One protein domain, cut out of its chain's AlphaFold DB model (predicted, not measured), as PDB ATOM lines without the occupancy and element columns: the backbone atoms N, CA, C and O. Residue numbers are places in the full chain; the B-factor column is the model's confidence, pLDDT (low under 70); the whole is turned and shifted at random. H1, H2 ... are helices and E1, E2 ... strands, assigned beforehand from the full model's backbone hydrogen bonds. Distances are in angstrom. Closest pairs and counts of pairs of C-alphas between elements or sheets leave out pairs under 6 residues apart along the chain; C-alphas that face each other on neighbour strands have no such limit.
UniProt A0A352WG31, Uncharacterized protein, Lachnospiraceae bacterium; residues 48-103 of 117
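This is residues 48 to 103 of the 117 residues of an uncharacterized protein of Lachnospiraceae bacterium (UniProt A0A352WG31). This domain has little regular structure: E1 and E2 form a short hairpin whose long loop, residues 56 to 71, makes one end of the elongated outline, and one helix, H1, runs roughly lengthwise with the hairpin, set off from E1. The printed part has 56 residues, with E1, E2 and H1 in that order; the two strands are antiparallel. The class is mixed, with 18 residues in named elements. It is loose, with a radius of gyration of the C-alphas of 12.7 A and spans of 40 by 22 by 16 A.

E1, residues 52 to 55, and E2, residues 72 to 75, are a hairpin, antiparallel at 169 degrees. N 52 and O 75 are within hydrogen-bond range at 2.8 A. H1, residues 92 to 101, is apart from E1. In H1 every O i to N i+4 pair is within hydrogen-bond range.

E1 begins at C-alpha 52, (151.196, 170.547, 232.520), and measures 10.1 A; E2 measures 10.3 A. H1 measures 14.1 A and ends at C-alpha 101, (156.268, 180.991, 234.862).

The C-alphas of Asp 48 and Gly 65, the two farthest apart, are 40.7 A apart. Both links are long, 16 residues each. The printed part has no cut, and no printed residue is under 70 in pLDDT.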
ATOM      1  N   ASP A  48     142.736 177.458 234.168       94.38
ATOM      2  CA  ASP A  48     143.215 178.287 233.056       94.38
ATOM      3  C   ASP A  48     144.681 178.706 233.229       94.38
ATOM      4  O   ASP A  48     145.435 178.807 232.259       94.38
ATOM      5  N   GLU A  49     145.084 178.916 234.475       94.56
ATOM      6  CA  GLU A  49     146.434 179.256 234.900       94.56
ATOM      7  C   GLU A  49     147.382 178.053 235.005       94.56
ATOM      8  O   GLU A  49     148.591 178.248 235.159       94.56
ATOM      9  N   ASP A  50     146.880 176.822 234.902       95.19
ATOM     10  CA  ASP A  50     147.712 175.633 235.052       95.19
ATOM     11  C   ASP A  50     148.491 175.321 233.768       95.19
ATOM     12  O   ASP A  50     148.014 175.474 232.635       95.19
ATOM     13  N   VAL A  51     149.712 174.815 233.955       95.88
ATOM     14  CA  VAL A  51     150.544 174.282 232.876       95.88
ATOM     15  C   VAL A  51     151.054 172.899 233.257       95.88
ATOM     16  O   VAL A  51     151.769 172.721 234.244       95.88
ATOM     17  N   LEU A  52     150.720 171.916 232.430       95.56
ATOM     18  CA  LEU A  52     151.196 170.547 232.520       95.56
ATOM     19  C   LEU A  52     152.489 170.382 231.715       95.56
ATOM     20  O   LEU A  52     152.521 170.652 230.514       95.56
ATOM     21  N   PHE A  53     153.525 169.855 232.366       94.69
ATOM     22  CA  PHE A  53     154.758 169.386 231.737       94.69
ATOM     23  C   PHE A  53     154.844 167.863 231.890       94.69
ATOM     24  O   PHE A  53     154.748 167.349 233.003       94.69
ATOM     25  N   VAL A  54     155.059 167.137 230.789       92.88
ATOM     26  CA  VAL A  54     155.263 165.679 230.794       92.88
ATOM     27  C   VAL A  54     156.610 165.362 230.159       92.88
ATOM     28  O   VAL A  54     156.872 165.732 229.015       92.88
ATOM     29  N   THR A  55     157.471 164.667 230.900       91.44
ATOM     30  CA  THR A  55     158.788 164.230 230.424       91.44
ATOM     31  C   THR A  55     159.159 162.863 230.998       91.44
ATOM     32  O   THR A  55     158.429 162.300 231.812       91.44
ATOM     33  N   SER A  56     160.290 162.306 230.564       86.31
ATOM     34  CA  SER A  56     160.812 161.020 231.035       86.31
ATOM     35  C   SER A  56     162.159 161.201 231.717       86.31
ATOM     36  O   SER A  56     162.963 162.027 231.300       86.31
ATOM     37  N   ARG A  57     162.461 160.360 232.710       79.38
ATOM     38  CA  ARG A  57     163.816 160.237 233.277       79.38
ATOM     39  C   ARG A  57     164.767 159.466 232.357       79.38
ATOM     40  O   ARG A  57     165.978 159.617 232.462       79.38
ATOM     41  N   SER A  58     164.232 158.646 231.458       79.44
ATOM     42  CA  SER A  58     165.020 157.839 230.528       79.44
ATOM     43  C   SER A  58     165.060 158.489 229.154       79.44
ATOM     44  O   SER A  58     164.045 158.974 228.654       79.44
ATOM     45  N   THR A  59     166.235 158.455 228.530       82.44
ATOM     46  CA  THR A  59     166.393 158.893 227.147       82.44
ATOM     47  C   THR A  59     166.047 157.766 226.181       82.44
ATOM     48  O   THR A  59     166.367 156.597 226.427       82.44
ATOM     49  N   PHE A  60     165.450 158.119 225.050       79.88
ATOM     50  CA  PHE A  60     165.196 157.211 223.935       79.88
ATOM     51  C   PHE A  60     165.847 157.757 222.663       79.88
ATOM     52  O   PHE A  60     166.209 158.930 222.607       79.88
ATOM     53  N   SER A  61     166.018 156.906 221.654       77.38
ATOM     54  CA  SER A  61     166.460 157.329 220.326       77.38
ATOM     55  C   SER A  61     165.393 156.982 219.298       77.38
ATOM     56  O   SER A  61     164.830 155.890 219.341       77.38
ATOM     57  N   MET A  62     165.140 157.900 218.365       72.31
ATOM     58  CA  MET A  62     164.191 157.699 217.262       72.31
ATOM     59  C   MET A  62     164.722 156.732 216.194       72.31
ATOM     60  O   MET A  62     163.939 156.112 215.480       72.31
ATOM     61  N   LYS A  63     166.049 156.626 216.056       78.94
ATOM     62  CA  LYS A  63     166.736 155.749 215.096       78.94
ATOM     63  C   LYS A  63     168.132 155.389 215.592       78.94
ATOM     64  O   LYS A  63     168.701 156.080 216.439       78.94
ATOM     65  N   GLU A  64     168.711 154.329 215.051       75.75
ATOM     66  CA  GLU A  64     170.110 154.005 215.315       75.75
ATOM     67  C   GLU A  64     171.022 155.178 214.898       75.75
ATOM     68  O   GLU A  64     170.807 155.807 213.860       75.75
ATOM     69  N   GLY A  65     171.977 155.542 215.758       78.44
ATOM     70  CA  GLY A  65     172.882 156.678 215.544       78.44
ATOM     71  C   GLY A  65     172.293 158.076 215.784       78.44
ATOM     72  O   GLY A  65     173.025 159.054 215.655       78.44
ATOM     73  N   ALA A  66     171.009 158.214 216.139       80.00
ATOM     74  CA  ALA A  66     170.466 159.504 216.570       80.00
ATOM     75  C   ALA A  66     170.806 159.823 218.033       80.00
ATOM     76  O   ALA A  66     171.058 158.937 218.854       80.00
ATOM     77  N   ASN A  67     170.788 161.121 218.348       81.69
ATOM     78  CA  ASN A  67     170.923 161.601 219.714       81.69
ATOM     79  C   ASN A  67     169.812 161.013 220.584       81.69
ATOM     80  O   ASN A  67     168.654 160.917 220.172       81.69
ATOM     81  N   ARG A  68     170.180 160.629 221.807       84.62
ATOM     82  CA  ARG A  68     169.206 160.181 222.792       84.62
ATOM     83  C   ARG A  68     168.582 161.403 223.452       84.62
ATOM     84  O   ARG A  68     169.303 162.224 224.015       84.62
ATOM     85  N   CYS A  69     167.260 161.487 223.430       87.62
ATOM     86  CA  CYS A  69     166.518 162.635 223.938       87.62
ATOM     87  C   CYS A  69     165.515 162.208 225.011       87.62
ATOM     88  O   CYS A  69     165.091 161.051 225.071       87.62
ATOM     89  N   HIS A  70     165.126 163.157 225.859       89.19
ATOM     90  CA  HIS A  70     163.934 163.029 226.689       89.19
ATOM     91  C   HIS A  70     162.742 163.586 225.899       89.19
ATOM     92  O   HIS A  70     162.877 164.661 225.312       89.19
ATOM     93  N   PRO A  71     161.584 162.906 225.865       89.75
ATOM     94  CA  PRO A  71     160.384 163.515 225.321       89.75
ATOM     95  C   PRO A  71     159.960 164.659 226.245       89.75
ATOM     96  O   PRO A  71     160.125 164.573 227.465       89.75
ATOM     97  N   LEU A  72     159.408 165.718 225.670       91.75
ATOM     98  CA  LEU A  72     158.851 166.833 226.420       91.75
ATOM     99  C   LEU A  72     157.537 167.250 225.770       91.75
ATOM    100  O   LEU A  72     157.517 167.675 224.618       91.75
ATOM    101  N   PHE A  73     156.457 167.154 226.536       92.50
ATOM    102  CA  PHE A  73     155.152 167.686 226.168       92.50
ATOM    103  C   PHE A  73     154.762 168.777 227.158       92.50
ATOM    104  O   PHE A  73     154.994 168.645 228.360       92.50
ATOM    105  N   MET A  74     154.176 169.851 226.640       94.12
ATOM    106  CA  MET A  74     153.704 170.987 227.425       94.12
ATOM    107  C   MET A  74     152.279 171.323 227.006       94.12
ATOM    108  O   MET A  74     151.976 171.352 225.811       94.12
ATOM    109  N   TYR A  75     151.403 171.562 227.977       94.94
ATOM    110  CA  TYR A  75     149.996 171.864 227.732       94.94
ATOM    111  C   TYR A  75     149.452 172.832 228.783       94.94
ATOM    112  O   TYR A  75     149.690 172.655 229.970       94.94
ATOM    113  N   GLY A  76     148.692 173.833 228.352       94.62
ATOM    114  CA  GLY A  76     148.023 174.804 229.220       94.62
ATOM    115  C   GLY A  76     147.573 176.013 228.405       94.62
ATOM    116  O   GLY A  76     148.098 176.239 227.310       94.62
ATOM    117  N   LYS A  77     146.616 176.805 228.904       94.50
ATOM    118  CA  LYS A  77     146.120 177.975 228.150       94.50
ATOM    119  C   LYS A  77     147.182 179.059 227.978       94.50
ATOM    120  O   LYS A  77     147.137 179.786 226.987       94.50
ATOM    121  N   ASN A  78     148.163 179.121 228.875       93.44
ATOM    122  CA  ASN A  78     149.271 180.077 228.822       93.44
ATOM    123  C   ASN A  78     150.482 179.576 228.012       93.44
ATOM    124  O   ASN A  78     151.544 180.197 228.037       93.44
ATOM    125  N   ILE A  79     150.316 178.476 227.267       94.19
ATOM    126  CA  ILE A  79     151.329 177.909 226.372       94.19
ATOM    127  C   ILE A  79     150.922 178.105 224.911       94.19
ATOM    128  O   ILE A  79     149.746 177.996 224.552       94.19
ATOM    129  N   VAL A  80     151.890 178.399 224.046       92.31
ATOM    130  CA  VAL A  80     151.696 178.453 222.593       92.31
ATOM    131  C   VAL A  80     151.407 177.042 222.066       92.31
ATOM    132  O   VAL A  80     152.248 176.147 222.116       92.31
ATOM    133  N   HIS A  81     150.191 176.827 221.564       90.56
ATOM    134  CA  HIS A  81     149.758 175.519 221.071       90.56
ATOM    135  C   HIS A  81     150.304 175.213 219.671       90.56
ATOM    136  O   HIS A  81     150.411 176.096 218.825       90.56
ATOM    137  N   GLY A  82     150.599 173.934 219.413       88.50
ATOM    138  CA  GLY A  82     151.040 173.444 218.100       88.50
ATOM    139  C   GLY A  82     152.495 173.768 217.743       88.50
ATOM    140  O   GLY A  82     152.948 173.409 216.658       88.50
ATOM    141  N   GLN A  83     153.240 174.418 218.638       89.56
ATOM    142  CA  GLN A  83     154.635 174.768 218.408       89.56
ATOM    143  C   GLN A  83     155.565 173.590 218.715       89.56
ATOM    144  O   GLN A  83     155.585 173.062 219.826       89.56
ATOM    145  N   ASN A  84     156.389 173.213 217.737       89.44
ATOM    146  CA  ASN A  84     157.506 172.301 217.947       89.44
ATOM    147  C   ASN A  84     158.762 173.113 218.302       89.44
ATOM    148  O   ASN A  84     159.171 173.984 217.538       89.44
ATOM    149  N   CYS A  85     159.366 172.831 219.459       84.19
ATOM    150  CA  CYS A  85     160.571 173.520 219.934       84.19
ATOM    151  C   CYS A  85     161.880 172.907 219.415       84.19
ATOM    152  O   CYS A  85     162.951 173.417 219.733       84.19
ATOM    153  N   GLY A  86     161.800 171.826 218.636       87.12
ATOM    154  CA  GLY A  86     162.961 171.056 218.210       87.12
ATOM    155  C   GLY A  86     163.703 170.429 219.390       87.12
ATOM    156  O   GLY A  86     163.137 170.202 220.463       87.12
ATOM    157  N   ASP A  87     164.985 170.157 219.178       85.38
ATOM    158  CA  ASP A  87     165.854 169.613 220.213       85.38
ATOM    159  C   ASP A  87     166.290 170.723 221.176       85.38
ATOM    160  O   ASP A  87     167.018 171.649 220.816       85.38
ATOM    161  N   VAL A  88     165.866 170.603 222.431       82.75
ATOM    162  CA  VAL A  88     166.320 171.462 223.526       82.75
ATOM    163  C   VAL A  88     167.521 170.805 224.203       82.75
ATOM    164  O   VAL A  88     167.494 169.616 224.527       82.75
ATOM    165  N   GLN A  89     168.579 171.575 224.462       82.12
ATOM    166  CA  GLN A  89     169.733 171.059 225.194       82.12
ATOM    167  C   GLN A  89     169.423 170.867 226.684       82.12
ATOM    168  O   GLN A  89     169.318 171.825 227.452       82.12
ATOM    169  N   GLY A  90     169.336 169.601 227.094       81.31
ATOM    170  CA  GLY A  90     169.147 169.205 228.488       81.31
ATOM    171  C   GLY A  90     167.793 169.620 229.081       81.31
ATOM    172  O   GLY A  90     166.889 170.080 228.391       81.31
ATOM    173  N   LEU A  91     167.653 169.448 230.399       86.75
ATOM    174  CA  LEU A  91     166.420 169.758 231.145       86.75
ATOM    175  C   LEU A  91     166.455 171.132 231.836       86.75
ATOM    176  O   LEU A  91     165.473 171.552 232.453       86.75
ATOM    177  N   ASN A  92     167.567 171.861 231.722       89.12
ATOM    178  CA  ASN A  92     167.700 173.168 232.358       89.12
ATOM    179  C   ASN A  92     166.730 174.187 231.759       89.12
ATOM    180  O   ASN A  92     166.154 174.965 232.511       89.12
ATOM    181  N   GLY A  93     166.476 174.138 230.444       89.69
ATOM    182  CA  GLY A  93     165.488 175.016 229.807       89.69
ATOM    183  C   GLY A  93     164.063 174.784 230.322       89.69
ATOM    184  O   GLY A  93     163.323 175.738 230.549       89.69
ATOM    185  N   VAL A  94     163.695 173.528 230.615       91.50
ATOM    186  CA  VAL A  94     162.411 173.193 231.264       91.50
ATOM    187  C   VAL A  94     162.334 173.844 232.642       91.50
ATOM    188  O   VAL A  94     161.363 174.529 232.957       91.50
ATOM    189  N   SER A  95     163.391 173.690 233.438       91.44
ATOM    190  CA  SER A  95     163.448 174.254 234.787       91.44
ATOM    191  C   SER A  95     163.419 175.789 234.773       91.44
ATOM    192  O   SER A  95     162.669 176.385 235.542       91.44
ATOM    193  N   ALA A  96     164.161 176.432 233.866       92.50
ATOM    194  CA  ALA A  96     164.140 177.882 233.656       92.50
ATOM    195  C   ALA A  96     162.746 178.382 233.240       92.50
ATOM    196  O   ALA A  96     162.276 179.410 233.724       92.50
ATOM    197  N   THR A  97     162.045 177.621 232.396       93.25
ATOM    198  CA  THR A  97     160.677 177.941 231.957       93.25
ATOM    199  C   THR A  97     159.683 177.865 233.113       93.25
ATOM    200  O   THR A  97     158.909 178.803 233.297       93.25
ATOM    201  N   ILE A  98     159.747 176.814 233.937       94.25
ATOM    202  CA  ILE A  98     158.928 176.685 235.156       94.25
ATOM    203  C   ILE A  98     159.227 177.838 236.123       94.25
ATOM    204  O   ILE A  98     158.305 178.466 236.637       94.25
ATOM    205  N   MET A  99     160.508 178.160 236.342       94.06
ATOM    206  CA  MET A  99     160.913 179.261 237.222       94.06
ATOM    207  C   MET A  99     160.366 180.608 236.749       94.06
ATOM    208  O   MET A  99     159.788 181.350 237.544       94.06
ATOM    209  N   LYS A 100     160.494 180.900 235.449       93.44
ATOM    210  CA  LYS A 100     159.939 182.116 234.851       93.44
ATOM    211  C   LYS A 100     158.421 182.172 235.007       93.44
ATOM    212  O   LYS A 100     157.906 183.221 235.378       93.44
ATOM    213  N   TYR A 101     157.725 181.064 234.750       94.75
ATOM    214  CA  TYR A 101     156.268 180.991 234.862       94.75
ATOM    215  C   TYR A 101     155.778 181.243 236.295       94.75
ATOM    216  O   TYR A 101     154.820 181.978 236.503       94.75
ATOM    217  N   LEU A 102     156.488 180.708 237.293       94.12
ATOM    218  CA  LEU A 102     156.199 180.923 238.715       94.12
ATOM    219  C   LEU A 102     156.700 182.278 239.255       94.12
ATOM    220  O   LEU A 102     156.545 182.555 240.443       94.12
ATOM    221  N   GLY A 103     157.345 183.108 238.429       93.62
ATOM    222  CA  GLY A 103     157.901 184.395 238.856       93.62
ATOM    223  C   GLY A 103     159.060 184.280 239.854       93.62
ATOM    224  O   GLY A 103     159.349 185.233 240.579       93.62
TER     225      GLY A 103